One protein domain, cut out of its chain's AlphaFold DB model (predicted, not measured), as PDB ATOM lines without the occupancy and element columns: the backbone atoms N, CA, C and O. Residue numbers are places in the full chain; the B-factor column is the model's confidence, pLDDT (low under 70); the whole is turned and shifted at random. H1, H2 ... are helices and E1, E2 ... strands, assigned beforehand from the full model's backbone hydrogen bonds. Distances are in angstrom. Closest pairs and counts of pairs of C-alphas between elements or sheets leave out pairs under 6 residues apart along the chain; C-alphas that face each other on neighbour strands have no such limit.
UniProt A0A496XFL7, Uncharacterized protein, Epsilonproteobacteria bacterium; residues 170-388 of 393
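AT A GLANCE: This is residues 170 to 388 of the 393 residues of an uncharacterized protein of Epsilonproteobacteria bacterium (UniProt A0A496XFL7). The chain is wound in stacked turns, a flattened solenoid whose strands form two long sheets face to face, a sandwich; at each link from E1 through to E19 the chain changes from one sheet to the other. H1 caps the end of the stack beside E1, and H2 leads away from the other end, where residues 378 to 388 stick out. The printed part has 219 residues with two named helices and twenty named strands, in the order H1, E1 to E20, H2; the class is mostly strand. One sheet is mixed, in the order E1 E3 E5 E7 E9 E11 E13 E15 E17 E20 E19; the other is all parallel, in the order E2 E4 E6 E8 E10 E12 E14 E16 E18. The whole is compact, with a radius of gyration of the C-alphas of 19.5 A, and spans 77 by 32 by 25 A.

HOW THE PARTS SIT: H1, residues 171 to 181, only grazes the first sheet; its closest C-alphas to edge strand E1, residues 185 to 188, are those of Cys 178 and Thr 185, 7.4 A apart. Beside E1 follow E3, residues 204 to 206; E5, 227 to 229; E7, 241 to 244; E9, 256 to 259; E11, 275 to 279; E13, 301 to 308; E15, 321 to 328; E17, 341 to 347; E20, 366 to 373; and edge strand E19, 361 to 363. E13 and E15 are parallel at 2 degrees, with N 304 and O 323 2.9 A apart, within hydrogen-bond range. E19 and E20 form an antiparallel hairpin at 116 degrees, with N 361 and O 368 2.9 A apart. The second sheet holds E2, residues 192 to 194; E4, 214 to 217; E6, 232 to 236; E8, 247 to 254; E10, 267 to 270; E12, 292 to 297; E14, 311 to 316; E16, 330 to 333; and E18, 349 to 352. E12 and E14 are parallel at 13 degrees, with N 293 and O 312 2.8 A apart. The facing parts of the two twisted sheets are 10.4 A centre to centre. H2, residues 375 to 386, is not on either sheet. In H1 and H2 every O i to N i+4 pair is within hydrogen-bond range.

IN THESE COORDINATES: H1 begins at C-alpha 171 (-18.427, 45.453, -55.633) and measures 15.1 A. E15 measures 21.1 A, E20 20.6 A and E13 19.5 A. E8 bends by 84 degrees at residue 250. H2 measures 16.4 A and ends at C-alpha 386 (-82.675, 30.756, -41.710).

THE WHOLE: The two C-alphas farthest apart are those of Glu 180 and Gly 388, 77.8 A. The printed part has no cut. The link E11 to E12, residues 280 to 291, is long. The mean pLDDT of the printed part is 92.5, that of H2 is 79, and no printed residue is under 70.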
ATOM      1  N   ASN A 170     -15.749  41.457 -56.301       94.19
ATOM      2  CA  ASN A 170     -15.966  42.541 -55.362       94.19
ATOM      3  C   ASN A 170     -16.777  43.670 -56.007       94.19
ATOM      4  O   ASN A 170     -16.713  43.902 -57.215       94.19
ATOM      5  N   LEU A 171     -17.548  44.374 -55.179       94.62
ATOM      6  CA  LEU A 171     -18.427  45.453 -55.633       94.62
ATOM      7  C   LEU A 171     -17.656  46.724 -56.024       94.62
ATOM      8  O   LEU A 171     -18.157  47.501 -56.833       94.62
ATOM      9  N   THR A 172     -16.443  46.924 -55.499       95.25
ATOM     10  CA  THR A 172     -15.591  48.089 -55.797       95.25
ATOM     11  C   THR A 172     -15.151  48.111 -57.259       95.25
ATOM     12  O   THR A 172     -15.270  49.123 -57.951       95.25
ATOM     13  N   ASP A 173     -14.673  46.976 -57.755       95.25
ATOM     14  CA  ASP A 173     -14.316  46.820 -59.157       95.25
ATOM     15  C   ASP A 173     -15.583  46.838 -60.016       95.25
ATOM     16  O   ASP A 173     -15.615  47.497 -61.055       95.25
ATOM     17  N   ALA A 174     -16.665  46.202 -59.547       95.12
ATOM     18  CA  ALA A 174     -17.930  46.167 -60.271       95.12
ATOM     19  C   ALA A 174     -18.482  47.568 -60.565       95.12
ATOM     20  O   ALA A 174     -18.852  47.856 -61.704       95.12
ATOM     21  N   ILE A 175     -18.527  48.453 -59.560       94.94
ATOM     22  CA  ILE A 175     -19.022  49.819 -59.760       94.94
ATOM     23  C   ILE A 175     -18.101  50.616 -60.680       94.94
ATOM     24  O   ILE A 175     -18.583  51.376 -61.518       94.94
ATOM     25  N   THR A 176     -16.788  50.404 -60.582       94.81
ATOM     26  CA  THR A 176     -15.822  51.075 -61.453       94.81
ATOM     27  C   THR A 176     -16.057  50.686 -62.914       94.81
ATOM     28  O   THR A 176     -16.159  51.567 -63.767       94.81
ATOM     29  N   ILE A 177     -16.264  49.391 -63.193       93.88
ATOM     30  CA  ILE A 177     -16.604  48.890 -64.534       93.88
ATOM     31  C   ILE A 177     -17.944  49.471 -65.013       93.88
ATOM     32  O   ILE A 177     -18.043  49.905 -66.163       93.88
ATOM     33  N   CYS A 178     -18.972  49.502 -64.154       93.81
ATOM     34  CA  CYS A 178     -20.271  50.092 -64.489       93.81
ATOM     35  C   CYS A 178     -20.126  51.556 -64.918       93.81
ATOM     36  O   CYS A 178     -20.599  51.929 -65.991       93.81
ATOM     37  N   LEU A 179     -19.435  52.371 -64.118       92.25
ATOM     38  CA  LEU A 179     -19.264  53.798 -64.383       92.25
ATOM     39  C   LEU A 179     -18.415  54.061 -65.631       92.25
ATOM     40  O   LEU A 179     -18.766  54.929 -66.429       92.25
ATOM     41  N   GLU A 180     -17.333  53.307 -65.835       92.12
ATOM     42  CA  GLU A 180     -16.465  53.456 -67.008       92.12
ATOM     43  C   GLU A 180     -17.186  53.080 -68.311       92.12
ATOM     44  O   GLU A 180     -17.042  53.762 -69.327       92.12
ATOM     45  N   ARG A 181     -18.002  52.017 -68.283       90.06
ATOM     46  CA  ARG A 181     -18.717  51.504 -69.466       90.06
ATOM     47  C   ARG A 181     -20.127  52.075 -69.648       90.06
ATOM     48  O   ARG A 181     -20.772  51.776 -70.656       90.06
ATOM     49  N   GLY A 182     -20.597  52.901 -68.712       92.38
ATOM     50  CA  GLY A 182     -21.907  53.556 -68.754       92.38
ATOM     51  C   GLY A 182     -23.092  52.638 -68.436       92.38
ATOM     52  O   GLY A 182     -24.191  52.871 -68.937       92.38
ATOM     53  N   PHE A 183     -22.882  51.590 -67.638       94.12
ATOM     54  CA  PHE A 183     -23.947  50.727 -67.124       94.12
ATOM     55  C   PHE A 183     -24.464  51.223 -65.768       94.12
ATOM     56  O   PHE A 183     -23.752  51.892 -65.024       94.12
ATOM     57  N   GLY A 184     -25.702  50.854 -65.436       94.44
ATOM     58  CA  GLY A 184     -26.316  51.110 -64.125       94.44
ATOM     59  C   GLY A 184     -26.846  49.847 -63.447       94.44
ATOM     60  O   GLY A 184     -27.622  49.950 -62.505       94.44
ATOM     61  N   THR A 185     -26.474  48.664 -63.948       96.81
ATOM     62  CA  THR A 185     -27.070  47.384 -63.545       96.81
ATOM     63  C   THR A 185     -26.002  46.404 -63.080       96.81
ATOM     64  O   THR A 185     -25.022  46.168 -63.787       96.81
ATOM     65  N   PHE A 186     -26.243  45.778 -61.933       97.19
ATOM     66  CA  PHE A 186     -25.478  44.668 -61.386       97.19
ATOM     67  C   PHE A 186     -26.289  43.376 -61.468       97.19
ATOM     68  O   PHE A 186     -27.419  43.310 -60.984       97.19
ATOM     69  N   TYR A 187     -25.693  42.340 -62.047       97.25
ATOM     70  CA  TYR A 187     -26.202  40.974 -61.999       97.25
ATOM     71  C   TYR A 187     -25.483  40.234 -60.876       97.25
ATOM     72  O   TYR A 187     -24.294  39.950 -60.997       97.25
ATOM     73  N   ILE A 188     -26.185  39.955 -59.783       97.19
ATOM     74  CA  ILE A 188     -25.614  39.335 -58.587       97.19
ATOM     75  C   ILE A 188     -25.831  37.824 -58.645       97.19
ATOM     76  O   ILE A 188     -26.970  37.353 -58.660       97.19
ATOM     77  N   LEU A 189     -24.734  37.072 -58.660       95.50
ATOM     78  CA  LEU A 189     -24.720  35.621 -58.506       95.50
ATOM     79  C   LEU A 189     -24.387  35.282 -57.050       95.50
ATOM     80  O   LEU A 189     -23.457  35.849 -56.473       95.50
ATOM     81  N   GLY A 190     -25.163  34.378 -56.452       94.75
ATOM     82  CA  GLY A 190     -25.067  34.098 -55.017       94.75
ATOM     83  C   GLY A 190     -25.440  35.302 -54.146       94.75
ATOM     84  O   GLY A 190     -26.335  36.070 -54.493       94.75
ATOM     85  N   ASP A 191     -24.767  35.457 -53.005       95.50
ATOM     86  CA  ASP A 191     -25.100  36.468 -51.998       95.50
ATOM     87  C   ASP A 191     -24.199  37.704 -52.101       95.50
ATOM     88  O   ASP A 191     -22.994  37.602 -52.341       95.50
ATOM     89  N   ALA A 192     -24.774  38.879 -51.843       95.94
ATOM     90  CA  ALA A 192     -24.041  40.136 -51.798       95.94
ATOM     91  C   ALA A 192     -24.417  40.981 -50.582       95.94
ATOM     92  O   ALA A 192     -25.583  41.062 -50.189       95.94
ATOM     93  N   THR A 193     -23.420  41.667 -50.026       95.75
ATOM     94  CA  THR A 193     -23.623  42.692 -49.002       95.75
ATOM     95  C   THR A 193     -23.244  44.047 -49.579       95.75
ATOM     96  O   THR A 193     -22.102  44.236 -49.994       95.75
ATOM     97  N   LEU A 194     -24.198  44.977 -49.614       94.88
ATOM     98  CA  LEU A 194     -23.955  46.370 -49.974       94.88
ATOM     99  C   LEU A 194     -23.465  47.095 -48.724       94.88
ATOM    100  O   LEU A 194     -24.237  47.307 -47.788       94.88
ATOM    101  N   ASP A 195     -22.174  47.411 -48.708       91.19
ATOM    102  CA  ASP A 195     -21.516  48.064 -47.584       91.19
ATOM    103  C   ASP A 195     -21.503  49.598 -47.723       91.19
ATOM    104  O   ASP A 195     -22.091  50.195 -48.625       91.19
ATOM    105  N   THR A 196     -20.838  50.250 -46.774       87.31
ATOM    106  CA  THR A 196     -20.741  51.717 -46.688       87.31
ATOM    107  C   THR A 196     -19.605  52.325 -47.513       87.31
ATOM    108  O   THR A 196     -19.460  53.546 -47.545       87.31
ATOM    109  N   ALA A 197     -18.744  51.504 -48.120       87.44
ATOM    110  CA  ALA A 197     -17.545  51.990 -48.799       87.44
ATOM    111  C   ALA A 197     -17.851  52.562 -50.190       87.44
ATOM    112  O   ALA A 197     -17.018  53.271 -50.758       87.44
ATOM    113  N   ILE A 198     -19.027  52.246 -50.734       89.81
ATOM    114  CA  ILE A 198     -19.406  52.507 -52.118       89.81
ATOM    115  C   ILE A 198     -20.756  53.235 -52.162       89.81
ATOM    116  O   ILE A 198     -21.650  52.974 -51.358       89.81
ATOM    117  N   ASP A 199     -20.897  54.155 -53.118       92.56
ATOM    118  CA  ASP A 199     -22.157  54.834 -53.422       92.56
ATOM    119  C   ASP A 199     -22.915  54.085 -54.526       92.56
ATOM    120  O   ASP A 199     -22.480  54.061 -55.675       92.56
ATOM    121  N   PHE A 200     -24.055  53.483 -54.183       94.00
ATOM    122  CA  PHE A 200     -24.925  52.756 -55.109       94.00
ATOM    123  C   PHE A 200     -26.165  53.565 -55.521       94.00
ATOM    124  O   PHE A 200     -27.192  52.997 -55.905       94.00
ATOM    125  N   THR A 201     -26.096  54.894 -55.447       93.62
ATOM    126  CA  THR A 201     -27.196  55.774 -55.848       93.62
ATOM    127  C   THR A 201     -27.635  55.496 -57.288       93.62
ATOM    128  O   THR A 201     -26.830  55.510 -58.217       93.62
ATOM    129  N   SER A 202     -28.944  55.316 -57.486       93.19
ATOM    130  CA  SER A 202     -29.587  55.043 -58.786       93.19
ATOM    131  C   SER A 202     -29.118  53.763 -59.492       93.19
ATOM    132  O   SER A 202     -29.280  53.642 -60.707       93.19
ATOM    133  N   MET A 203     -28.539  52.814 -58.752       95.06
ATOM    134  CA  MET A 203     -28.105  51.530 -59.298       95.06
ATOM    135  C   MET A 203     -29.216  50.481 -59.241       95.06
ATOM    136  O   MET A 203     -30.063  50.480 -58.347       95.06
ATOM    137  N   VAL A 204     -29.184  49.558 -60.199       96.88
ATOM    138  CA  VAL A 204     -30.117  48.439 -60.316       96.88
ATOM    139  C   VAL A 204     -29.412  47.143 -59.938       96.88
ATOM    140  O   VAL A 204     -28.354  46.832 -60.476       96.88
ATOM    141  N   PHE A 205     -30.019  46.353 -59.061       97.31
ATOM    142  CA  PHE A 205     -29.523  45.048 -58.639       97.31
ATOM    143  C   PHE A 205     -30.503  43.957 -59.058       97.31
ATOM    144  O   PHE A 205     -31.683  44.001 -58.709       97.31
ATOM    145  N   VAL A 206     -30.007  42.969 -59.797       97.62
ATOM    146  CA  VAL A 206     -30.789  41.832 -60.290       97.62
ATOM    147  C   VAL A 206     -30.160  40.547 -59.766       97.62
ATOM    148  O   VAL A 206     -29.004  40.260 -60.082       97.62
ATOM    149  N   GLY A 207     -30.900  39.789 -58.959       97.00
ATOM    150  CA  GLY A 207     -30.486  38.460 -58.505       97.00
ATOM    151  C   GLY A 207     -30.829  37.344 -59.493       97.00
ATOM    152  O   GLY A 207     -31.488  37.561 -60.508       97.00
ATOM    153  N   GLU A 208     -30.397  36.117 -59.190       93.94
ATOM    154  CA  GLU A 208     -30.761  34.927 -59.976       93.94
ATOM    155  C   GLU A 208     -32.180  34.418 -59.681       93.94
ATOM    156  O   GLU A 208     -32.820  33.792 -60.529       93.94
ATOM    157  N   SER A 209     -32.616  34.558 -58.430       93.50
ATOM    158  CA  SER A 209     -33.889  34.077 -57.890       93.50
ATOM    159  C   SER A 209     -34.009  34.521 -56.433       93.50
ATOM    160  O   SER A 209     -33.007  34.557 -55.713       93.50
ATOM    161  N   GLN A 210     -35.247  34.681 -55.957       90.94
ATOM    162  CA  GLN A 210     -35.595  34.910 -54.544       90.94
ATOM    163  C   GLN A 210     -34.948  33.901 -53.578       90.94
ATOM    164  O   GLN A 210     -34.727  34.212 -52.421       90.94
ATOM    165  N   THR A 211     -34.624  32.694 -54.047       92.31
ATOM    166  CA  THR A 211     -34.060  31.609 -53.224       92.31
ATOM    167  C   THR A 211     -32.564  31.369 -53.407       92.31
ATOM    168  O   THR A 211     -31.991  30.551 -52.690       92.31
ATOM    169  N   LYS A 212     -31.941  32.004 -54.405       93.94
ATOM    170  CA  LYS A 212     -30.524  31.795 -54.742       93.94
ATOM    171  C   LYS A 212     -29.649  32.988 -54.404       93.94
ATOM    172  O   LYS A 212     -28.467  32.795 -54.151       93.94
ATOM    173  N   THR A 213     -30.233  34.180 -54.458       97.31
ATOM    174  CA  THR A 213     -29.515  35.431 -54.277       97.31
ATOM    175  C   THR A 213     -30.096  36.173 -53.100       97.31
ATOM    176  O   THR A 213     -31.261  36.574 -53.136       97.31
ATOM    177  N   LYS A 214     -29.267  36.398 -52.083       96.31
ATOM    178  CA  LYS A 214     -29.586  37.280 -50.970       96.31
ATOM    179  C   LYS A 214     -28.768  38.559 -51.050       96.31
ATOM    180  O   LYS A 214     -27.540  38.528 -51.011       96.31
ATOM    181  N   ILE A 215     -29.455  39.694 -51.093       97.06
ATOM    182  CA  ILE A 215     -28.843  41.020 -51.034       97.06
ATOM    183  C   ILE A 215     -29.097  41.603 -49.644       97.06
ATOM    184  O   ILE A 215     -30.236  41.865 -49.247       97.06
ATOM    185  N   THR A 216     -28.015  41.791 -48.897       96.50
ATOM    186  CA  THR A 216     -28.024  42.405 -47.568       96.50
ATOM    187  C   THR A 216     -27.546  43.846 -47.676       96.50
ATOM    188  O   THR A 216     -26.487  44.098 -48.238       96.50
ATOM    189  N   ILE A 217     -28.313  44.794 -47.149       96.12
ATOM    190  CA  ILE A 217     -28.001  46.223 -47.242       96.12
ATOM    191  C   ILE A 217     -27.626  46.741 -45.858       96.12
ATOM    192  O   ILE A 217     -28.463  46.761 -44.945       96.12
ATOM    193  N   ASP A 218     -26.374  47.160 -45.692       95.31
ATOM    194  CA  ASP A 218     -25.902  47.649 -44.404       95.31
ATOM    195  C   ASP A 218     -26.621  48.948 -43.990       95.31
ATOM    196  O   ASP A 218     -26.965  49.770 -44.839       95.31
ATOM    197  N   PRO A 219     -26.818  49.201 -42.680       90.69
ATOM    198  CA  PRO A 219     -27.567  50.362 -42.181       90.69
ATOM    199  C   PRO A 219     -27.100  51.746 -42.645       90.69
ATOM    200  O   PRO A 219     -27.864  52.701 -42.538       90.69
ATOM    201  N   ALA A 220     -25.849  51.870 -43.086       90.12
ATOM    202  CA  ALA A 220     -25.258  53.117 -43.566       90.12
ATOM    203  C   ALA A 220     -24.791  53.020 -45.032       90.12
ATOM    204  O   ALA A 220     -23.988  53.842 -45.471       90.12
ATOM    205  N   ALA A 221     -25.237  51.993 -45.765       92.56
ATOM    206  CA  ALA A 221     -24.995  51.883 -47.197       92.56
ATOM    207  C   ALA A 221     -25.775  52.970 -47.945       92.56
ATOM    208  O   ALA A 221     -26.919  53.275 -47.602       92.56
ATOM    209  N   ILE A 222     -25.164  53.545 -48.980       92.88
ATOM    210  CA  ILE A 222     -25.774  54.613 -49.777       92.88
ATOM    211  C   ILE A 222     -26.478  53.961 -50.967       92.88
ATOM    212  O   ILE A 222     -25.836  53.573 -51.940       92.88
ATOM    213  N   VAL A 223     -27.800  53.805 -50.877       93.12
ATOM    214  CA  VAL A 223     -28.631  53.095 -51.875       93.12
ATOM    215  C   VAL A 223     -29.822  53.938 -52.349       93.12
ATOM    216  O   VAL A 223     -30.904  53.425 -52.641       93.12
ATOM    217  N   ALA A 224     -29.646  55.258 -52.406       91.88
ATOM    218  CA  ALA A 224     -30.716  56.177 -52.769       91.88
ATOM    219  C   ALA A 224     -31.211  55.963 -54.204       91.88
ATOM    220  O   ALA A 224     -30.429  55.937 -55.153       91.88
ATOM    221  N   ASN A 225     -32.532  55.860 -54.377       90.69
ATOM    222  CA  ASN A 225     -33.180  55.536 -55.656       90.69
ATOM    223  C   ASN A 225     -32.690  54.216 -56.288       90.69
ATOM    224  O   ASN A 225     -32.739  54.073 -57.508       90.69
ATOM    225  N   ALA A 226     -32.185  53.273 -55.488       93.38
ATOM    226  CA  ALA A 226     -31.788  51.964 -55.991       93.38
ATOM    227  C   ALA A 226     -33.009  51.090 -56.323       93.38
ATOM    228  O   ALA A 226     -34.075  51.196 -55.700       93.38
ATOM    229  N   GLU A 227     -32.840  50.193 -57.292       95.69
ATOM    230  CA  GLU A 227     -33.864  49.228 -57.687       95.69
ATOM    231  C   GLU A 227     -33.389  47.791 -57.458       95.69
ATOM    232  O   GLU A 227     -32.250  47.453 -57.771       95.69
ATOM    233  N   PHE A 228     -34.271  46.935 -56.946       96.75
ATOM    234  CA  PHE A 228     -33.971  45.539 -56.625       96.75
ATOM    235  C   PHE A 228     -34.958  44.594 -57.310       96.75
ATOM    236  O   PHE A 228     -36.177  44.780 -57.204       96.75
ATOM    237  N   TYR A 229     -34.420  43.573 -57.977       97.56
ATOM    238  CA  TYR A 229     -35.172  42.595 -58.756       97.56
ATOM    239  C   TYR A 229     -34.740  41.156 -58.447       97.56
ATOM    240  O   TYR A 229     -33.550  40.875 -58.315       97.56
ATOM    241  N   ASP A 230     -35.716  40.246 -58.376       96.81
ATOM    242  CA  ASP A 230     -35.528  38.785 -58.390       96.81
ATOM    243  C   ASP A 230     -34.535  38.231 -57.337       96.81
ATOM    244  O   ASP A 230     -33.733  37.341 -57.617       96.81
ATOM    245  N   ALA A 231     -34.599  38.732 -56.097       97.06
ATOM    246  CA  ALA A 231     -33.705  38.350 -54.990       97.06
ATOM    247  C   ALA A 231     -34.412  38.341 -53.618       97.06
ATOM    248  O   ALA A 231     -35.482  38.937 -53.466       97.06
ATOM    249  N   GLU A 232     -33.815  37.700 -52.606       96.81
ATOM    250  CA  GLU A 232     -34.138  37.949 -51.193       96.81
ATOM    251  C   GLU A 232     -33.461  39.255 -50.753       96.81
ATOM    252  O   GLU A 232     -32.248  39.404 -50.901       96.81
ATOM    253  N   ILE A 233     -34.219  40.200 -50.192       96.06
ATOM    254  CA  ILE A 233     -33.711  41.499 -49.737       96.06
ATOM    255  C   ILE A 233     -33.899  41.650 -48.227       96.06
ATOM    256  O   ILE A 233     -34.981  41.416 -47.672       96.06
ATOM    257  N   THR A 234     -32.842  42.108 -47.557       95.94
ATOM    258  CA  THR A 234     -32.870  42.473 -46.138       95.94
ATOM    259  C   THR A 234     -31.946  43.655 -45.858       95.94
ATOM    260  O   THR A 234     -30.957  43.850 -46.561       95.94
ATOM    261  N   GLY A 235     -32.232  44.438 -44.818       95.00
ATOM    262  CA  GLY A 235     -31.362  45.532 -44.382       95.00
ATOM    263  C   GLY A 235     -32.056  46.887 -44.312       95.00
ATOM    264  O   GLY A 235     -33.193  46.985 -43.855       95.00
ATOM    265  N   THR A 236     -31.356  47.948 -44.705       93.56
ATOM    266  CA  THR A 236     -31.821  49.336 -44.557       93.56
ATOM    267  C   THR A 236     -31.698  50.084 -45.874       93.56
ATOM    268  O   THR A 236     -30.611  50.174 -46.424       93.56
ATOM    269  N   LEU A 237     -32.806  50.618 -46.380       91.38
ATOM    270  CA  LEU A 237     -32.813  51.436 -47.590       91.38
ATOM    271  C   LEU A 237     -32.540  52.903 -47.263       91.38
ATOM    272  O   LEU A 237     -32.696  53.336 -46.122       91.38
ATOM    273  N   ASP A 238     -32.200  53.670 -48.294       83.62
ATOM    274  CA  ASP A 238     -31.850  55.086 -48.182       83.62
ATOM    275  C   ASP A 238     -32.616  55.945 -49.204       83.62
ATOM    276  O   ASP A 238     -32.053  56.682 -50.004       83.62
ATOM    277  N   GLY A 239     -33.946  55.831 -49.200       74.94
ATOM    278  CA  GLY A 239     -34.833  56.698 -49.981       74.94
ATOM    279  C   GLY A 239     -35.236  56.184 -51.371       74.94
ATOM    280  O   GLY A 239     -34.421  55.682 -52.138       74.94
ATOM    281  N   ASN A 240     -36.526  56.363 -51.688       83.38
ATOM    282  CA  ASN A 240     -37.224  56.082 -52.952       83.38
ATOM    283  C   ASN A 240     -36.765  54.809 -53.675       83.38
ATOM    284  O   ASN A 240     -36.571  54.812 -54.890       83.38
ATOM    285  N   ALA A 241     -36.602  53.716 -52.936       87.69
ATOM    286  CA  ALA A 241     -36.232  52.451 -53.540       87.69
ATOM    287  C   ALA A 241     -37.425  51.821 -54.270       87.69
ATOM    288  O   ALA A 241     -38.587  51.964 -53.864       87.69
ATOM    289  N   LYS A 242     -37.124  51.064 -55.325       92.81
ATOM    290  CA  LYS A 242     -38.095  50.194 -55.985       92.81
ATOM    291  C   LYS A 242     -37.709  48.742 -55.763       92.81
ATOM    292  O   LYS A 242     -36.579  48.354 -56.033       92.81
ATOM    293  N   ILE A 243     -38.654  47.932 -55.305       95.88
ATOM    294  CA  ILE A 243     -38.431  46.497 -55.112       95.88
ATOM    295  C   ILE A 243     -39.491  45.748 -55.903       95.88
ATOM    296  O   ILE A 243     -40.682  46.012 -55.726       95.88
ATOM    297  N   LYS A 244     -39.071  44.816 -56.760       96.94
ATOM    298  CA  LYS A 244     -40.004  44.032 -57.565       96.94
ATOM    299  C   LYS A 244     -39.606  42.569 -57.684       96.94
ATOM    300  O   LYS A 244     -38.474  42.258 -58.026       96.94
ATOM    301  N   GLY A 245     -40.571  41.669 -57.488       96.75
ATOM    302  CA  GLY A 245     -40.330  40.233 -57.664       96.75
ATOM    303  C   GLY A 245     -39.355  39.660 -56.633       96.75
ATOM    304  O   GLY A 245     -38.691  38.664 -56.901       96.75
ATOM    305  N   CYS A 246     -39.259  40.282 -55.460       96.81
ATOM    306  CA  CYS A 246     -38.330  39.902 -54.400       96.81
ATOM    307  C   CYS A 246     -39.034  39.204 -53.231       96.81
ATOM    308  O   CYS A 246     -40.241  39.358 -53.020       96.81
ATOM    309  N   GLU A 247     -38.251  38.500 -52.421       96.38
ATOM    310  CA  GLU A 247     -38.643  38.093 -51.071       96.38
ATOM    311  C   GLU A 247     -38.082  39.106 -50.064       96.38
ATOM    312  O   GLU A 247     -36.889  39.388 -50.054       96.38
ATOM    313  N   ILE A 248     -38.936  39.703 -49.236       95.44
ATOM    314  CA  ILE A 248     -38.553  40.709 -48.240       95.44
ATOM    315  C   ILE A 248     -38.597  40.069 -46.857       95.44
ATOM    316  O   ILE A 248     -39.682  39.756 -46.365       95.44
ATOM    317  N   THR A 249     -37.441  39.921 -46.210       92.25
ATOM    318  CA  THR A 249     -37.351  39.330 -44.864       92.25
ATOM    319  C   THR A 249     -37.470  40.392 -43.774       92.25
ATOM    320  O   THR A 249     -38.346  40.329 -42.917       92.25
ATOM    321  N   SER A 250     -36.590  41.392 -43.768       92.56
ATOM    322  CA  SER A 250     -36.664  42.538 -42.852       92.56
ATOM    323  C   SER A 250     -36.021  43.738 -43.516       92.56
ATOM    324  O   SER A 250     -34.872  43.670 -43.937       92.56
ATOM    325  N   LEU A 251     -36.765  44.828 -43.636       92.62
ATOM    326  CA  LEU A 251     -36.338  45.976 -44.423       92.62
ATOM    327  C   LEU A 251     -36.730  47.265 -43.719       92.62
ATOM    328  O   LEU A 251     -37.886  47.450 -43.344       92.62
ATOM    329  N   ASN A 252     -35.761  48.155 -43.552       92.31
ATOM    330  CA  ASN A 252     -35.968  49.460 -42.953       92.31
ATOM    331  C   ASN A 252     -36.014  50.560 -44.007       92.31
ATOM    332  O   ASN A 252     -35.405  50.459 -45.070       92.31
ATOM    333  N   TYR A 253     -36.726  51.621 -43.648       88.06
ATOM    334  CA  TYR A 253     -36.946  52.825 -44.434       88.06
ATOM    335  C   TYR A 253     -37.553  52.603 -45.823       88.06
ATOM    336  O   TYR A 253     -37.180  53.263 -46.791       88.06
ATOM    337  N   ILE A 254     -38.554  51.723 -45.927       84.50
ATOM    338  CA  ILE A 254     -39.301  51.592 -47.183       84.50
ATOM    339  C   ILE A 254     -40.124  52.862 -47.438       84.50
ATOM    340  O   ILE A 254     -41.059  53.183 -46.697       84.50
ATOM    341  N   ASN A 255     -39.812  53.553 -48.529       83.12
ATOM    342  CA  ASN A 255     -40.633  54.577 -49.167       83.12
ATOM    343  C   ASN A 255     -40.629  54.354 -50.690       83.12
ATOM    344  O   ASN A 255     -39.618  53.948 -51.256       83.12
ATOM    345  N   GLY A 256     -41.765  54.580 -51.358       85.62
ATOM    346  CA  GLY A 256     -41.913  54.275 -52.787       85.62
ATOM    347  C   GLY A 256     -42.735  53.013 -53.055       85.62
ATOM    348  O   GLY A 256     -43.818  52.859 -52.483       85.62
ATOM    349  N   PHE A 257     -42.255  52.149 -53.957       90.56
ATOM    350  CA  PHE A 257     -43.029  51.043 -54.533       90.56
ATOM    351  C   PHE A 257     -42.389  49.676 -54.272       90.56
ATOM    352  O   PHE A 257     -41.246  49.419 -54.647       90.56
ATOM    353  N   VAL A 258     -43.184  48.785 -53.687       95.31
ATOM    354  CA  VAL A 258     -42.915  47.357 -53.534       95.31
ATOM    355  C   VAL A 258     -43.957  46.611 -54.358       95.31
ATOM    356  O   VAL A 258     -45.151  46.716 -54.085       95.31
ATOM    357  N   GLU A 259     -43.527  45.890 -55.385       96.56
ATOM    358  CA  GLU A 259     -44.417  45.292 -56.383       96.56
ATOM    359  C   GLU A 259     -44.167  43.791 -56.514       96.56
ATOM    360  O   GLU A 259     -43.032  43.362 -56.686       96.56
ATOM    361  N   GLN A 260     -45.213  42.965 -56.516       97.06
ATOM    362  CA  GLN A 260     -45.071  41.531 -56.818       97.06
ATOM    363  C   GLN A 260     -44.088  40.796 -55.884       97.06
ATOM    364  O   GLN A 260     -43.428  39.841 -56.293       97.06
ATOM    365  N   CYS A 261     -43.981  41.250 -54.635       96.50
ATOM    366  CA  CYS A 261     -43.056  40.700 -53.644       96.50
ATOM    367  C   CYS A 261     -43.743  39.772 -52.636       96.50
ATOM    368  O   CYS A 261     -44.923  39.936 -52.303       96.50
ATOM    369  N   VAL A 262     -42.961  38.844 -52.092       96.31
ATOM    370  CA  VAL A 262     -43.331  38.002 -50.949       96.31
ATOM    371  C   VAL A 262     -42.771  38.632 -49.675       96.31
ATOM    372  O   VAL A 262     -41.600  38.980 -49.619       96.31
ATOM    373  N   LEU A 263     -43.602  38.804 -48.649       95.38
ATOM    374  CA  LEU A 263     -43.205  39.347 -47.351       95.38
ATOM    375  C   LEU A 263     -43.006  38.195 -46.362       95.38
ATOM    376  O   LEU A 263     -43.979  37.585 -45.905       95.38
ATOM    377  N   SER A 264     -41.752  37.896 -46.056       92.12
ATOM    378  CA  SER A 264     -41.337  36.838 -45.138       92.12
ATOM    379  C   SER A 264     -41.439  37.272 -43.669       92.12
ATOM    380  O   SER A 264     -41.717  38.441 -43.382       92.12
ATOM    381  N   PRO A 265     -41.310  36.340 -42.701       85.44
ATOM    382  CA  PRO A 265     -41.427  36.682 -41.292       85.44
ATOM    383  C   PRO A 265     -40.347  37.694 -40.889       85.44
ATOM    384  O   PRO A 265     -39.159  37.377 -40.867       85.44
ATOM    385  N   GLY A 266     -40.773  38.899 -40.527       87.06
ATOM    386  CA  GLY A 266     -39.896  39.958 -40.054       87.06
ATOM    387  C   GLY A 266     -40.598  41.308 -40.004       87.06
ATOM    388  O   GLY A 266     -41.823  41.397 -40.136       87.06
ATOM    389  N   ILE A 267     -39.808  42.348 -39.743       93.25
ATOM    390  CA  ILE A 267     -40.302  43.714 -39.569       93.25
ATOM    391  C   ILE A 267     -39.914  44.537 -40.790       93.25
ATOM    392  O   ILE A 267     -38.744  44.608 -41.168       93.25
ATOM    393  N   ILE A 268     -40.916  45.182 -41.374       94.94
ATOM    394  CA  ILE A 268     -40.771  46.157 -42.442       94.94
ATOM    395  C   ILE A 268     -41.044  47.536 -41.849       94.94
ATOM    396  O   ILE A 268     -42.193  47.868 -41.566       94.94
ATOM    397  N   LEU A 269     -39.997  48.328 -41.636       94.31
ATOM    398  CA  LEU A 269     -40.110  49.689 -41.116       94.31
ATOM    399  C   LEU A 269     -40.245  50.684 -42.272       94.31
ATOM    400  O   LEU A 269     -39.414  50.719 -43.181       94.31
ATOM    401  N   LEU A 270     -41.281  51.520 -42.230       91.94
ATOM    402  CA  LEU A 270     -41.497  52.555 -43.244       91.94
ATOM    403  C   LEU A 270     -40.534  53.746 -43.082       91.94
ATOM    404  O   LEU A 270     -40.130  54.097 -41.977       91.94
ATOM    405  N   GLY A 271     -40.198  54.385 -44.209       83.50
ATOM    406  CA  GLY A 271     -39.226  55.487 -44.328       83.50
ATOM    407  C   GLY A 271     -39.602  56.803 -43.655       83.50
ATOM    408  O   GLY A 271     -38.729  57.588 -43.298       83.50
ATOM    409  N   GLY A 272     -40.899  57.053 -43.490       80.69
ATOM    410  CA  GLY A 272     -41.399  58.379 -43.137       80.69
ATOM    411  C   GLY A 272     -41.329  59.390 -44.284       80.69
ATOM    412  O   GLY A 272     -40.668  59.182 -45.300       80.69
ATOM    413  N   GLY A 273     -42.096  60.477 -44.162       80.19
ATOM    414  CA  GLY A 273     -42.086  61.620 -45.087       80.19
ATOM    415  C   GLY A 273     -42.687  61.379 -46.481       80.19
ATOM    416  O   GLY A 273     -42.827  62.331 -47.247       80.19
ATOM    417  N   ALA A 274     -43.061  60.144 -46.814       83.38
ATOM    418  CA  ALA A 274     -43.640  59.753 -48.096       83.38
ATOM    419  C   ALA A 274     -44.646  58.598 -47.935       83.38
ATOM    420  O   ALA A 274     -44.787  58.006 -46.862       83.38
ATOM    421  N   ALA A 275     -45.374  58.287 -49.009       87.75
ATOM    422  CA  ALA A 275     -46.256  57.126 -49.056       87.75
ATOM    423  C   ALA A 275     -45.469  55.854 -49.413       87.75
ATOM    424  O   ALA A 275     -44.627  55.869 -50.313       87.75
ATOM    425  N   ALA A 276     -45.776  54.755 -48.726       91.94
ATOM    426  CA  ALA A 276     -45.313  53.422 -49.093       91.94
ATOM    427  C   ALA A 276     -46.438  52.667 -49.812       91.94
ATOM    428  O   ALA A 276     -47.557  52.553 -49.296       91.94
ATOM    429  N   HIS A 277     -46.139  52.156 -51.003       93.12
ATOM    430  CA  HIS A 277     -47.062  51.408 -51.845       93.12
ATOM    431  C   HIS A 277     -46.611  49.954 -51.952       93.12
ATOM    432  O   HIS A 277     -45.524  49.678 -52.444       93.12
ATOM    433  N   PHE A 278     -47.472  49.034 -51.530       95.62
ATOM    434  CA  PHE A 278     -47.311  47.595 -51.708       95.62
ATOM    435  C   PHE A 278     -48.379  47.128 -52.692       95.62
ATOM    436  O   PHE A 278     -49.573  47.185 -52.386       95.62
ATOM    437  N   LEU A 279     -47.962  46.723 -53.886       96.25
ATOM    438  CA  LEU A 279     -48.835  46.372 -55.000       96.25
ATOM    439  C   LEU A 279     -48.642  44.899 -55.348       96.25
ATOM    440  O   LEU A 279     -47.522  44.463 -55.601       96.25
ATOM    441  N   ASP A 280     -49.735  44.140 -55.375       97.19
ATOM    442  CA  ASP A 280     -49.719  42.715 -55.719       97.19
ATOM    443  C   ASP A 280     -48.725  41.920 -54.852       97.19
ATOM    444  O   ASP A 280     -47.933  41.146 -55.367       97.19
ATOM    445  N   CYS A 281     -48.715  42.143 -53.534       96.38
ATOM    446  CA  CYS A 281     -47.815  41.441 -52.610       96.38
ATOM    447  C   CYS A 281     -48.511  40.286 -51.870       96.38
ATOM    448  O   CYS A 281     -49.734  40.279 -51.689       96.38
ATOM    449  N   TRP A 282     -47.717  39.338 -51.366       96.00
ATOM    450  CA  TRP A 282     -48.199  38.167 -50.625       96.00
ATOM    451  C   TRP A 282     -47.465  37.995 -49.296       96.00
ATOM    452  O   TRP A 282     -46.280  38.290 -49.196       96.00
ATOM    453  N   SER A 283     -48.142  37.482 -48.271       95.75
ATOM    454  CA  SER A 283     -47.466  36.930 -47.092       95.75
ATOM    455  C   SER A 283     -46.750  35.632 -47.468       95.75
ATOM    456  O   SER A 283     -47.377  34.713 -47.995       95.75
ATOM    457  N   GLY A 284     -45.461  35.540 -47.149       92.19
ATOM    458  CA  GLY A 284     -44.668  34.311 -47.227       92.19
ATOM    459  C   GLY A 284     -44.799  33.418 -45.990       92.19
ATOM    460  O   GLY A 284     -44.188  32.354 -45.927       92.19
ATOM    461  N   VAL A 285     -45.580  33.833 -44.985       90.00
ATOM    462  CA  VAL A 285     -45.653  33.151 -43.686       90.00
ATOM    463  C   VAL A 285     -46.778  32.109 -43.680       90.00
ATOM    464  O   VAL A 285     -47.951  32.480 -43.785       90.00
ATOM    465  N   PRO A 286     -46.476  30.805 -43.527       85.00
ATOM    466  CA  PRO A 286     -47.506  29.778 -43.433       85.00
ATOM    467  C   PRO A 286     -48.217  29.805 -42.070       85.00
ATOM    468  O   PRO A 286     -47.611  30.024 -41.020       85.00
ATOM    469  N   GLY A 287     -49.514  29.491 -42.068       83.62
ATOM    470  CA  GLY A 287     -50.316  29.371 -40.847       83.62
ATOM    471  C   GLY A 287     -50.863  30.707 -40.339       83.62
ATOM    472  O   GLY A 287     -51.428  31.477 -41.107       83.62
ATOM    473  N   LEU A 288     -50.772  30.933 -39.021       78.31
ATOM    474  CA  LEU A 288     -51.299  32.136 -38.351       78.31
ATOM    475  C   LEU A 288     -50.253  33.245 -38.169       78.31
ATOM    476  O   LEU A 288     -50.602  34.337 -37.726       78.31
ATOM    477  N   GLY A 289     -48.981  32.968 -38.469       84.94
ATOM    478  CA  GLY A 289     -47.941  33.990 -38.454       84.94
ATOM    479  C   GLY A 289     -48.181  35.020 -39.556       84.94
ATOM    480  O   GLY A 289     -48.733  34.694 -40.607       84.94
ATOM    481  N   THR A 290     -47.775  36.265 -39.318       91.88
ATOM    482  CA  THR A 290     -47.946  37.351 -40.288       91.88
ATOM    483  C   THR A 290     -46.711  38.252 -40.316       91.88
ATOM    484  O   THR A 290     -46.104  38.461 -39.263       91.88
ATOM    485  N   PRO A 291     -46.303  38.763 -41.492       95.00
ATOM    486  CA  PRO A 291     -45.326  39.839 -41.589       95.00
ATOM    487  C   PRO A 291     -45.834  41.089 -40.865       95.00
ATOM    488  O   PRO A 291     -47.044  41.305 -40.735       95.00
ATOM    489  N   VAL A 292     -44.903  41.919 -40.399       95.88
ATOM    490  CA  VAL A 292     -45.211  43.136 -39.643       95.88
ATOM    491  C   VAL A 292     -44.769  44.353 -40.443       95.88
ATOM    492  O   VAL A 292     -43.591  44.477 -40.770       95.88
ATOM    493  N   ILE A 293     -45.693  45.278 -40.708       95.81
ATOM    494  CA  ILE A 293     -45.352  46.635 -41.142       95.81
ATOM    495  C   ILE A 293     -45.341  47.538 -39.910       95.81
ATOM    496  O   ILE A 293     -46.369  47.816 -39.284       95.81
ATOM    497  N   ASP A 294     -44.145  47.998 -39.568       95.50
ATOM    498  CA  ASP A 294     -43.926  49.023 -38.566       95.50
ATOM    499  C   ASP A 294     -44.073  50.390 -39.222       95.50
ATOM    500  O   ASP A 294     -43.289  50.791 -40.087       95.50
ATOM    501  N   MET A 295     -45.110  51.113 -38.811       93.25
ATOM    502  CA  MET A 295     -45.393  52.414 -39.379       93.25
ATOM    503  C   MET A 295     -44.359  53.452 -38.952       93.25
ATOM    504  O   MET A 295     -44.297  54.463 -39.623       93.25
ATOM    505  N   GLY A 296     -43.563  53.269 -37.892       91.94
ATOM    506  CA  GLY A 296     -42.529  54.237 -37.494       91.94
ATOM    507  C   GLY A 296     -43.054  55.557 -36.895       91.94
ATOM    508  O   GLY A 296     -42.313  56.530 -36.788       91.94
ATOM    509  N   GLY A 297     -44.329  55.622 -36.497       92.44
ATOM    510  CA  GLY A 297     -44.942  56.766 -35.812       92.44
ATOM    511  C   GLY A 297     -45.869  57.606 -36.697       92.44
ATOM    512  O   GLY A 297     -46.995  57.197 -37.005       92.44
ATOM    513  N   SER A 298     -45.412  58.809 -37.055       91.44
ATOM    514  CA  SER A 298     -46.125  59.805 -37.876       91.44
ATOM    515  C   SER A 298     -45.290  60.180 -39.095       91.44
ATOM    516  O   SER A 298     -44.067  60.120 -39.029       91.44
ATOM    517  N   GLY A 299     -45.944  60.642 -40.161       87.00
ATOM    518  CA  GLY A 299     -45.304  61.182 -41.363       87.00
ATOM    519  C   GLY A 299     -45.453  60.321 -42.620       87.00
ATOM    520  O   GLY A 299     -44.967  60.723 -43.672       87.00
ATOM    521  N   GLN A 300     -46.124  59.166 -42.543       85.94
ATOM    522  CA  GLN A 300     -46.191  58.184 -43.632       85.94
ATOM    523  C   GLN A 300     -47.600  57.644 -43.830       85.94
ATOM    524  O   GLN A 300     -48.291  57.260 -42.884       85.94
ATOM    525  N   SER A 301     -48.000  57.579 -45.098       91.94
ATOM    526  CA  SER A 301     -49.204  56.869 -45.529       91.94
ATOM    527  C   SER A 301     -48.830  55.481 -46.033       91.94
ATOM    528  O   SER A 301     -47.751  55.292 -46.594       91.94
ATOM    529  N   LEU A 302     -49.738  54.522 -45.875       94.69
ATOM    530  CA  LEU A 302     -49.558  53.159 -46.372       94.69
ATOM    531  C   LEU A 302     -50.694  52.797 -47.321       94.69
ATOM    532  O   LEU A 302     -51.869  52.976 -46.992       94.69
ATOM    533  N   ALA A 303     -50.344  52.247 -48.478       95.12
ATOM    534  CA  ALA A 303     -51.290  51.673 -49.417       95.12
ATOM    535  C   ALA A 303     -50.895  50.228 -49.734       95.12
ATOM    536  O   ALA A 303     -49.904  49.996 -50.421       95.12
ATOM    537  N   LEU A 304     -51.696  49.267 -49.274       96.25
ATOM    538  CA  LEU A 304     -51.646  47.879 -49.734       96.25
ATOM    539  C   LEU A 304     -52.731  47.692 -50.794       96.25
ATOM    540  O   LEU A 304     -53.892  48.047 -50.565       96.25
ATOM    541  N   ARG A 305     -52.363  47.165 -51.960       96.12
ATOM    542  CA  ARG A 305     -53.274  46.895 -53.076       96.12
ATOM    543  C   ARG A 305     -53.125  45.453 -53.527       96.12
ATOM    544  O   ARG A 305     -52.015  45.014 -53.802       96.12
ATOM    545  N   ASN A 306     -54.253  44.751 -53.616       95.88
ATOM    546  CA  ASN A 306     -54.312  43.338 -53.992       95.88
ATOM    547  C   ASN A 306     -53.407  42.443 -53.120       95.88
ATOM    548  O   ASN A 306     -52.724  41.544 -53.607       95.88
ATOM    549  N   TYR A 307     -53.387  42.707 -51.812       96.56
ATOM    550  CA  TYR A 307     -52.573  41.936 -50.876       96.56
ATOM    551  C   TYR A 307     -53.229  40.597 -50.522       96.56
ATOM    552  O   TYR A 307     -54.449  40.521 -50.350       96.56
ATOM    553  N   ASN A 308     -52.431  39.541 -50.374       94.94
ATOM    554  CA  ASN A 308     -52.908  38.208 -50.004       94.94
ATOM    555  C   ASN A 308     -52.141  37.662 -48.794       94.94
ATOM    556  O   ASN A 308     -50.915  37.667 -48.773       94.94
ATOM    557  N   GLY A 309     -52.862  37.112 -47.820       93.88
ATOM    558  CA  GLY A 309     -52.302  36.593 -46.575       93.88
ATOM    559  C   GLY A 309     -52.526  37.532 -45.392       93.88
ATOM    560  O   GLY A 309     -53.248  38.525 -45.484       93.88
ATOM    561  N   GLY A 310     -51.982  37.174 -44.232       93.75
ATOM    562  CA  GLY A 310     -52.112  38.011 -43.042       93.75
ATOM    563  C   GLY A 310     -51.049  39.108 -42.976       93.75
ATOM    564  O   GLY A 310     -49.959  38.917 -43.492       93.75
ATOM    565  N   ILE A 311     -51.361  40.234 -42.336       95.94
ATOM    566  CA  ILE A 311     -50.449  41.368 -42.132       95.94
ATOM    567  C   ILE A 311     -50.720  42.015 -40.769       95.94
ATOM    568  O   ILE A 311     -51.882  42.245 -40.429       95.94
ATOM    569  N   SER A 312     -49.670  42.323 -40.006       96.31
ATOM    570  CA  SER A 312     -49.762  43.114 -38.770       96.31
ATOM    571  C   SER A 312     -49.300  44.549 -39.004       96.31
ATOM    572  O   SER A 312     -48.286  44.770 -39.667       96.31
ATOM    573  N   LEU A 313     -50.028  45.520 -38.454       96.88
ATOM    574  CA  LEU A 313     -49.644  46.929 -38.430       96.88
ATOM    575  C   LEU A 313     -49.384  47.387 -37.000       96.88
ATOM    576  O   LEU A 313     -50.198  47.147 -36.105       96.88
ATOM    577  N   ARG A 314     -48.296  48.136 -36.814       96.19
ATOM    578  CA  ARG A 314     -47.915  48.683 -35.509       96.19
ATOM    579  C   ARG A 314     -47.321  50.082 -35.589       96.19
ATOM    580  O   ARG A 314     -47.025  50.584 -36.672       96.19
ATOM    581  N   SER A 315     -47.143  50.703 -34.428       95.12
ATOM    582  CA  SER A 315     -46.471  51.994 -34.240       95.12
ATOM    583  C   SER A 315     -47.059  53.130 -35.084       95.12
ATOM    584  O   SER A 315     -46.322  53.966 -35.596       95.12
ATOM    585  N   LYS A 316     -48.382  53.190 -35.262       94.81
ATOM    586  CA  LYS A 316     -49.036  54.298 -35.978       94.81
ATOM    587  C   LYS A 316     -49.553  55.332 -34.986       94.81
ATOM    588  O   LYS A 316     -50.539  55.078 -34.308       94.81
ATOM    589  N   SER A 317     -48.940  56.509 -34.939       95.25
ATOM    590  CA  SER A 317     -49.344  57.611 -34.046       95.25
ATOM    591  C   SER A 317     -49.671  58.915 -34.776       95.25
ATOM    592  O   SER A 317     -50.201  59.844 -34.168       95.25
ATOM    593  N   GLY A 318     -49.389  58.996 -36.079       92.56
ATOM    594  CA  GLY A 318     -49.703  60.169 -36.895       92.56
ATOM    595  C   GLY A 318     -51.126  60.203 -37.470       92.56
ATOM    596  O   GLY A 318     -51.834  59.192 -37.444       92.56
ATOM    597  N   PRO A 319     -51.547  61.336 -38.059       94.25
ATOM    598  CA  PRO A 319     -52.869  61.505 -38.670       94.25
ATOM    599  C   PRO A 319     -53.005  60.888 -40.073       94.25
ATOM    600  O   PRO A 319     -54.107  60.831 -40.613       94.25
ATOM    601  N   GLU A 320     -51.907  60.454 -40.692       94.62
ATOM    602  CA  GLU A 320     -51.880  59.983 -42.080       94.62
ATOM    603  C   GLU A 320     -52.728  58.723 -42.271       94.62
ATOM    604  O   GLU A 320     -52.955  57.957 -41.329       94.62
ATOM    605  N   SER A 321     -53.185  58.504 -43.502       93.31
ATOM    606  CA  SER A 321     -54.102  57.413 -43.816       93.31
ATOM    607  C   SER A 321     -53.380  56.106 -44.136       93.31
ATOM    608  O   SER A 321     -52.315  56.082 -44.756       93.31
ATOM    609  N   VAL A 322     -54.019  55.007 -43.754       96.56
ATOM    610  CA  VAL A 322     -53.664  53.637 -44.115       96.56
ATOM    611  C   VAL A 322     -54.818  53.074 -44.931       96.56
ATOM    612  O   VAL A 322     -55.971  53.136 -44.513       96.56
ATOM    613  N   SER A 323     -54.523  52.529 -46.105       96.56
ATOM    614  CA  SER A 323     -55.518  51.925 -46.985       96.56
ATOM    615  C   SER A 323     -55.082  50.519 -47.369       96.56
ATOM    616  O   SER A 323     -54.033  50.337 -47.982       96.56
ATOM    617  N   LEU A 324     -55.903  49.534 -47.028       97.12
ATOM    618  CA  LEU A 324     -55.623  48.113 -47.173       97.12
ATOM    619  C   LEU A 324     -56.677  47.485 -48.083       97.12
ATOM    620  O   LEU A 324     -57.810  47.278 -47.661       97.12
ATOM    621  N   ASP A 325     -56.302  47.170 -49.317       96.56
ATOM    622  CA  ASP A 325     -57.145  46.402 -50.230       96.56
ATOM    623  C   ASP A 325     -56.613  44.970 -50.272       96.56
ATOM    624  O   ASP A 325     -55.608  44.683 -50.933       96.56
ATOM    625  N   ILE A 326     -57.273  44.085 -49.524       95.06
ATOM    626  CA  ILE A 326     -56.873  42.685 -49.382       95.06
ATOM    627  C   ILE A 326     -57.770  41.786 -50.234       95.06
ATOM    628  O   ILE A 326     -58.993  41.914 -50.246       95.06
ATOM    629  N   ASN A 327     -57.167  40.840 -50.940       94.31
ATOM    630  CA  ASN A 327     -57.897  39.837 -51.704       94.31
ATOM    631  C   ASN A 327     -58.264  38.621 -50.835       94.31
ATOM    632  O   ASN A 327     -59.324  38.028 -51.010       94.31
ATOM    633  N   SER A 328     -57.412  38.266 -49.873       92.00
ATOM    634  CA  SER A 328     -57.713  37.286 -48.826       92.00
ATOM    635  C   SER A 328     -56.768  37.471 -47.642       92.00
ATOM    636  O   SER A 328     -55.598  37.787 -47.847       92.00
ATOM    637  N   GLY A 329     -57.234  37.248 -46.409       92.19
ATOM    638  CA  GLY A 329     -56.347  37.175 -45.245       92.19
ATOM    639  C   GLY A 329     -56.872  37.837 -43.976       92.19
ATOM    640  O   GLY A 329     -58.078  37.972 -43.765       92.19
ATOM    641  N   THR A 330     -55.940  38.191 -43.090       93.19
ATOM    642  CA  THR A 330     -56.223  38.806 -41.785       93.19
ATOM    643  C   THR A 330     -55.377  40.058 -41.604       93.19
ATOM    644  O   THR A 330     -54.161  39.998 -41.731       93.19
ATOM    645  N   VAL A 331     -56.013  41.174 -41.270       95.81
ATOM    646  CA  VAL A 331     -55.328  42.394 -40.836       95.81
ATOM    647  C   VAL A 331     -55.308  42.405 -39.313       95.81
ATOM    648  O   VAL A 331     -56.369  42.336 -38.692       95.81
ATOM    649  N   ILE A 332     -54.123  42.493 -38.724       96.31
ATOM    650  CA  ILE A 332     -53.927  42.630 -37.281       96.31
ATOM    651  C   ILE A 332     -53.526  44.077 -37.002       96.31
ATOM    652  O   ILE A 332     -52.609  44.598 -37.636       96.31
ATOM    653  N   LEU A 333     -54.223  44.741 -36.082       97.31
ATOM    654  CA  LEU A 333     -53.807  46.041 -35.558       97.31
ATOM    655  C   LEU A 333     -53.280  45.854 -34.135       97.31
ATOM    656  O   LEU A 333     -54.009  45.407 -33.252       97.31
ATOM    657  N   GLU A 334     -52.015  46.196 -33.907       96.94
ATOM    658  CA  GLU A 334     -51.424  46.175 -32.567       96.94
ATOM    659  C   GLU A 334     -51.877  47.395 -31.747       96.94
ATOM    660  O   GLU A 334     -52.152  48.464 -32.298       96.94
ATOM    661  N   ASN A 335     -51.874  47.291 -30.411       95.88
ATOM    662  CA  ASN A 335     -52.250  48.386 -29.498       95.88
ATOM    663  C   ASN A 335     -51.361  49.644 -29.602       95.88
ATOM    664  O   ASN A 335     -51.626  50.669 -28.975       95.88
ATOM    665  N   THR A 336     -50.293  49.600 -30.392       96.50
ATOM    666  CA  THR A 336     -49.454  50.759 -30.719       96.50
ATOM    667  C   THR A 336     -50.035  51.620 -31.852       96.50
ATOM    668  O   THR A 336     -49.553  52.727 -32.098       96.50
ATOM    669  N   VAL A 337     -51.082  51.153 -32.537       96.94
ATOM    670  CA  VAL A 337     -51.850  51.914 -33.529       96.94
ATOM    671  C   VAL A 337     -52.858  52.804 -32.801       96.94
ATOM    672  O   VAL A 337     -53.887  52.331 -32.330       96.94
ATOM    673  N   THR A 338     -52.541  54.095 -32.692       96.50
ATOM    674  CA  THR A 338     -53.215  55.059 -31.806       96.50
ATOM    675  C   THR A 338     -53.854  56.259 -32.513       96.50
ATOM    676  O   THR A 338     -54.573  57.034 -31.885       96.50
ATOM    677  N   ALA A 339     -53.611  56.444 -33.816       95.25
ATOM    678  CA  ALA A 339     -54.152  57.569 -34.579       95.25
ATOM    679  C   ALA A 339     -54.271  57.272 -36.084       95.25
ATOM    680  O   ALA A 339     -53.848  56.224 -36.576       95.25
ATOM    681  N   GLY A 340     -54.829  58.237 -36.820       94.38
ATOM    682  CA  GLY A 340     -55.008  58.175 -38.269       94.38
ATOM    683  C   GLY A 340     -56.313  57.503 -38.690       94.38
ATOM    684  O   GLY A 340     -57.137  57.110 -37.860       94.38
ATOM    685  N   ILE A 341     -56.507  57.411 -40.005       95.56
ATOM    686  CA  ILE A 341     -57.656  56.738 -40.618       95.56
ATOM    687  C   ILE A 341     -57.161  55.442 -41.252       95.56
ATOM    688  O   ILE A 341     -56.282  55.478 -42.112       95.56
ATOM    689  N   ILE A 342     -57.727  54.312 -40.839       97.44
ATOM    690  CA  ILE A 342     -57.401  52.986 -41.368       97.44
ATOM    691  C   ILE A 342     -58.617  52.468 -42.119       97.44
ATOM    692  O   ILE A 342     -59.660  52.195 -41.530       97.44
ATOM    693  N   VAL A 343     -58.471  52.343 -43.432       97.31
ATOM    694  CA  VAL A 343     -59.499  51.826 -44.333       97.31
ATOM    695  C   VAL A 343     -59.084  50.435 -44.783       97.31
ATOM    696  O   VAL A 343     -58.023  50.292 -45.388       97.31
ATOM    697  N   ALA A 344     -59.906  49.423 -44.522       96.69
ATOM    698  CA  ALA A 344     -59.665  48.058 -44.979       96.69
ATOM    699  C   ALA A 344     -60.839  47.546 -45.813       96.69
ATOM    700  O   ALA A 344     -61.983  47.619 -45.373       96.69
ATOM    701  N   ARG A 345     -60.547  47.032 -47.011       95.88
ATOM    702  CA  ARG A 345     -61.522  46.601 -48.024       95.88
ATOM    703  C   ARG A 345     -61.146  45.242 -48.598       95.88
ATOM    704  O   ARG A 345     -59.969  44.893 -48.656       95.88
ATOM    705  N   GLY A 346     -62.155  44.504 -49.058       94.75
ATOM    706  CA  GLY A 346     -61.991  43.205 -49.711       94.75
ATOM    707  C   GLY A 346     -62.420  42.031 -48.833       94.75
ATOM    708  O   GLY A 346     -63.369  42.156 -48.058       94.75
ATOM    709  N   VAL A 347     -61.777  40.871 -48.983       93.50
ATOM    710  CA  VAL A 347     -62.205  39.627 -48.318       93.50
ATOM    711  C   VAL A 347     -61.239  39.267 -47.195       93.50
ATOM    712  O   VAL A 347     -60.055  39.042 -47.423       93.50
ATOM    713  N   GLY A 348     -61.745  39.174 -45.968       93.12
ATOM    714  CA  GLY A 348     -60.926  38.835 -44.811       93.12
ATOM    715  C   GLY A 348     -61.529  39.296 -43.495       93.12
ATOM    716  O   GLY A 348     -62.734  39.520 -43.381       93.12
ATOM    717  N   LYS A 349     -60.677  39.424 -42.480       92.62
ATOM    718  CA  LYS A 349     -61.055  39.934 -41.157       92.62
ATOM    719  C   LYS A 349     -60.012  40.912 -40.626       92.62
ATOM    720  O   LYS A 349     -58.829  40.770 -40.920       92.62
ATOM    721  N   MET A 350     -60.466  41.864 -39.818       94.94
ATOM    722  CA  MET A 350     -59.612  42.745 -39.025       94.94
ATOM    723  C   MET A 350     -59.750  42.365 -37.553       94.94
ATOM    724  O   MET A 350     -60.878  42.221 -37.065       94.94
ATOM    725  N   VAL A 351     -58.624  42.168 -36.877       95.38
ATOM    726  CA  VAL A 351     -58.559  41.769 -35.467       95.38
ATOM    727  C   VAL A 351     -57.475  42.545 -34.720       95.38
ATOM    728  O   VAL A 351     -56.592  43.129 -35.347       95.38
ATOM    729  N   ASP A 352     -57.547  42.560 -33.395       95.69
ATOM    730  CA  ASP A 352     -56.466  43.038 -32.533       95.69
ATOM    731  C   ASP A 352     -55.414  41.939 -32.267       95.69
ATOM    732  O   ASP A 352     -55.510  40.816 -32.774       95.69
ATOM    733  N   GLU A 353     -54.406  42.250 -31.449       92.69
ATOM    734  CA  GLU A 353     -53.348  41.306 -31.050       92.69
ATOM    735  C   GLU A 353     -53.850  40.096 -30.237       92.69
ATOM    736  O   GLU A 353     -53.178  39.065 -30.180       92.69
ATOM    737  N   ASN A 354     -55.050  40.184 -29.655       93.38
ATOM    738  CA  ASN A 354     -55.701  39.094 -28.928       93.38
ATOM    739  C   ASN A 354     -56.636  38.266 -29.830       93.38
ATOM    740  O   ASN A 354     -57.208  37.269 -29.385       93.38
ATOM    741  N   GLY A 355     -56.797  38.661 -31.096       90.94
ATOM    742  CA  GLY A 355     -57.706  38.040 -32.052       90.94
ATOM    743  C   GLY A 355     -59.160  38.515 -31.947       90.94
ATOM    744  O   GLY A 355     -60.026  37.922 -32.596       90.94
ATOM    745  N   GLU A 356     -59.451  39.563 -31.173       92.81
ATOM    746  CA  GLU A 356     -60.779  40.169 -31.086       92.81
ATOM    747  C   GLU A 356     -61.082  41.000 -32.338       92.81
ATOM    748  O   GLU A 356     -60.243  41.738 -32.847       92.81
ATOM    749  N   HIS A 357     -62.301  40.880 -32.865       92.31
ATOM    750  CA  HIS A 357     -62.703  41.573 -34.085       92.31
ATOM    751  C   HIS A 357     -62.807  43.089 -33.897       92.31
ATOM    752  O   HIS A 357     -63.605  43.577 -33.096       92.31
ATOM    753  N   ILE A 358     -62.106  43.836 -34.749       93.94
ATOM    754  CA  ILE A 358     -62.182  45.297 -34.784       93.94
ATOM    755  C   ILE A 358     -63.282  45.718 -35.762       93.94
ATOM    756  O   ILE A 358     -63.289  45.327 -36.931       93.94
ATOM    757  N   ARG A 359     -64.233  46.524 -35.287       91.56
ATOM    758  CA  ARG A 359     -65.344  47.066 -36.086       91.56
ATOM    759  C   ARG A 359     -65.034  48.484 -36.566       91.56
ATOM    760  O   ARG A 359     -64.151  49.147 -36.029       91.56
ATOM    761  N   SER A 360     -65.791  48.963 -37.551       94.75
ATOM    762  CA  SER A 360     -65.762  50.374 -37.949       94.75
ATOM    763  C   SER A 360     -66.134  51.287 -36.776       94.75
ATOM    764  O   SER A 360     -67.028  50.960 -35.994       94.75
ATOM    765  N   GLY A 361     -65.472  52.437 -36.672       95.25
ATOM    766  CA  GLY A 361     -65.625  53.383 -35.566       95.25
ATOM    767  C   GLY A 361     -64.280  53.805 -34.984       95.25
ATOM    768  O   GLY A 361     -63.257  53.753 -35.660       95.25
ATOM    769  N   THR A 362     -64.272  54.246 -33.730       95.94
ATOM    770  CA  THR A 362     -63.028  54.582 -33.029       95.94
ATOM    771  C   THR A 362     -62.471  53.341 -32.342       95.94
ATOM    772  O   THR A 362     -63.160  52.730 -31.528       95.94
ATOM    773  N   TRP A 363     -61.216  53.002 -32.626       96.44
ATOM    774  CA  TRP A 363     -60.485  51.939 -31.941       96.44
ATOM    775  C   TRP A 363     -59.106  52.458 -31.547       96.44
ATOM    776  O   TRP A 363     -58.375  52.982 -32.384       96.44
ATOM    777  N   ASN A 364     -58.788  52.379 -30.253       94.31
ATOM    778  CA  ASN A 364     -57.515  52.824 -29.679       94.31
ATOM    779  C   ASN A 364     -57.083  54.265 -30.054       94.31
ATOM    780  O   ASN A 364     -55.904  54.585 -30.075       94.31
ATOM    781  N   GLY A 365     -58.035  55.154 -30.363       92.94
ATOM    782  CA  GLY A 365     -57.771  56.530 -30.814       92.94
ATOM    783  C   GLY A 365     -57.680  56.708 -32.336       92.94
ATOM    784  O   GLY A 365     -57.841  57.826 -32.827       92.94
ATOM    785  N   ALA A 366     -57.530  55.626 -33.102       95.75
ATOM    786  CA  ALA A 366     -57.609  55.643 -34.558       95.75
ATOM    787  C   ALA A 366     -59.063  55.560 -35.057       95.75
ATOM    788  O   ALA A 366     -59.955  55.036 -34.383       95.75
ATOM    789  N   THR A 367     -59.307  56.072 -36.265       97.50
ATOM    790  CA  THR A 367     -60.592  55.929 -36.964       97.50
ATOM    791  C   THR A 367     -60.525  54.739 -37.912       97.50
ATOM    792  O   THR A 367     -59.745  54.741 -38.862       97.50
ATOM    793  N   ILE A 368     -61.358  53.731 -37.673       97.88
ATOM    794  CA  ILE A 368     -61.432  52.503 -38.459       97.88
ATOM    795  C   ILE A 368     -62.619  52.564 -39.418       97.88
ATOM    796  O   ILE A 368     -63.764  52.773 -39.010       97.88
ATOM    797  N   VAL A 369     -62.344  52.310 -40.692       97.06
ATOM    798  CA  VAL A 369     -63.327  52.047 -41.745       97.06
ATOM    799  C   VAL A 369     -63.106  50.605 -42.201       97.06
ATOM    800  O   VAL A 369     -62.307  50.327 -43.094       97.06
ATOM    801  N   ASN A 370     -63.761  49.668 -41.516       94.88
ATOM    802  CA  ASN A 370     -63.680  48.245 -41.812       94.88
ATOM    803  C   ASN A 370     -64.816  47.845 -42.769       94.88
ATOM    804  O   ASN A 370     -65.965  47.674 -42.361       94.88
ATOM    805  N   GLU A 371     -64.470  47.694 -44.043       94.31
ATOM    806  CA  GLU A 371     -65.335  47.231 -45.133       94.31
ATOM    807  C   GLU A 371     -64.950  45.805 -45.577       94.31
ATOM    808  O   GLU A 371     -65.236  45.391 -46.703       94.31
ATOM    809  N   LEU A 372     -64.268  45.042 -44.711       93.12
ATOM    810  CA  LEU A 372     -63.910  43.657 -44.990       93.12
ATOM    811  C   LEU A 372     -65.132  42.747 -44.907       93.12
ATOM    812  O   LEU A 372     -65.893  42.762 -43.937       93.12
ATOM    813  N   VAL A 373     -65.267  41.878 -45.901       90.31
ATOM    814  CA  VAL A 373     -66.262  40.811 -45.897       90.31
ATOM    815  C   VAL A 373     -65.609  39.547 -45.351       90.31
ATOM    816  O   VAL A 373     -64.738  38.965 -45.998       90.31
ATOM    817  N   ASN A 374     -66.055  39.098 -44.177       83.88
ATOM    818  CA  ASN A 374     -65.691  37.791 -43.632       83.88
ATOM    819  C   ASN A 374     -66.720  36.741 -44.104       83.88
ATOM    820  O   ASN A 374     -67.858  36.767 -43.625       83.88
ATOM    821  N   PRO A 375     -66.355  35.794 -44.992       78.62
ATOM    822  CA  PRO A 375     -67.295  34.804 -45.517       78.62
ATOM    823  C   PRO A 375     -67.927  33.929 -44.432       78.62
ATOM    824  O   PRO A 375     -69.095  33.567 -44.546       78.62
ATOM    825  N   GLN A 376     -67.184  33.622 -43.363       78.38
ATOM    826  CA  GLN A 376     -67.708  32.847 -42.242       78.38
ATOM    827  C   GLN A 376     -68.780  33.638 -41.489       78.38
ATOM    828  O   GLN A 376     -69.856  33.107 -41.241       78.38
ATOM    829  N   ALA A 377     -68.528  34.918 -41.207       75.94
ATOM    830  CA  ALA A 377     -69.508  35.773 -40.540       75.94
ATOM    831  C   ALA A 377     -70.783  35.940 -41.384       75.94
ATOM    832  O   ALA A 377     -71.889  35.904 -40.852       75.94
ATOM    833  N   VAL A 378     -70.648  36.059 -42.711       80.31
ATOM    834  CA  VAL A 378     -71.798  36.112 -43.630       80.31
ATOM    835  C   VAL A 378     -72.569  34.790 -43.632       80.31
ATOM    836  O   VAL A 378     -73.801  34.799 -43.594       80.31
ATOM    837  N   ALA A 379     -71.871  33.651 -43.656       78.31
ATOM    838  CA  ALA A 379     -72.495  32.331 -43.626       78.31
ATOM    839  C   ALA A 379     -73.223  32.066 -42.299       78.31
ATOM    840  O   ALA A 379     -74.345  31.563 -42.310       78.31
ATOM    841  N   GLU A 380     -72.622  32.443 -41.170       79.00
ATOM    842  CA  GLU A 380     -73.223  32.338 -39.837       79.00
ATOM    843  C   GLU A 380     -74.453  33.240 -39.709       79.00
ATOM    844  O   GLU A 380     -75.518  32.750 -39.346       79.00
ATOM    845  N   ALA A 381     -74.364  34.507 -40.123       77.75
ATOM    846  CA  ALA A 381     -75.512  35.416 -40.127       77.75
ATOM    847  C   ALA A 381     -76.656  34.905 -41.022       77.75
ATOM    848  O   ALA A 381     -77.828  34.973 -40.651       77.75
ATOM    849  N   SER A 382     -76.321  34.339 -42.186       81.38
ATOM    850  CA  SER A 382     -77.305  33.743 -43.099       81.38
ATOM    851  C   SER A 382     -77.958  32.499 -42.496       81.38
ATOM    852  O   SER A 382     -79.175  32.331 -42.580       81.38
ATOM    853  N   ARG A 383     -77.167  31.629 -41.855       81.12
ATOM    854  CA  ARG A 383     -77.661  30.449 -41.136       81.12
ATOM    855  C   ARG A 383     -78.595  30.856 -40.001       81.12
ATOM    856  O   ARG A 383     -79.673  30.286 -39.879       81.12
ATOM    857  N   ASP A 384     -78.208  31.833 -39.193       79.56
ATOM    858  CA  ASP A 384     -78.971  32.241 -38.013       79.56
ATOM    859  C   ASP A 384     -80.280  32.954 -38.392       79.56
ATOM    860  O   ASP A 384     -81.282  32.849 -37.678       79.56
ATOM    861  N   LEU A 385     -80.316  33.620 -39.552       80.94
ATOM    862  CA  LEU A 385     -81.552  34.111 -40.160       80.94
ATOM    863  C   LEU A 385     -82.469  32.954 -40.595       80.94
ATOM    864  O   LEU A 385     -83.664  32.978 -40.317       80.94
ATOM    865  N   LEU A 386     -81.916  31.926 -41.247       80.69
ATOM    866  CA  LEU A 386     -82.675  30.756 -41.710       80.69
ATOM    867  C   LEU A 386     -83.210  29.897 -40.557       80.69
ATOM    868  O   LEU A 386     -84.303  29.343 -40.658       80.69
ATOM    869  N   LEU A 387     -82.446  29.776 -39.471       83.25
ATOM    870  CA  LEU A 387     -82.819  29.000 -38.288       83.25
ATOM    871  C   LEU A 387     -83.706  29.786 -37.309       83.25
ATOM    872  O   LEU A 387     -84.172  29.211 -36.326       83.25
ATOM    873  N   GLY A 388     -83.953  31.078 -37.558       72.25
ATOM    874  CA  GLY A 388     -84.759  31.931 -36.681       72.25
ATOM    875  C   GLY A 388     -84.141  32.143 -35.294       72.25
ATOM    876  O   GLY A 388     -84.849  32.470 -34.346       72.25
TER     877      GLY A 388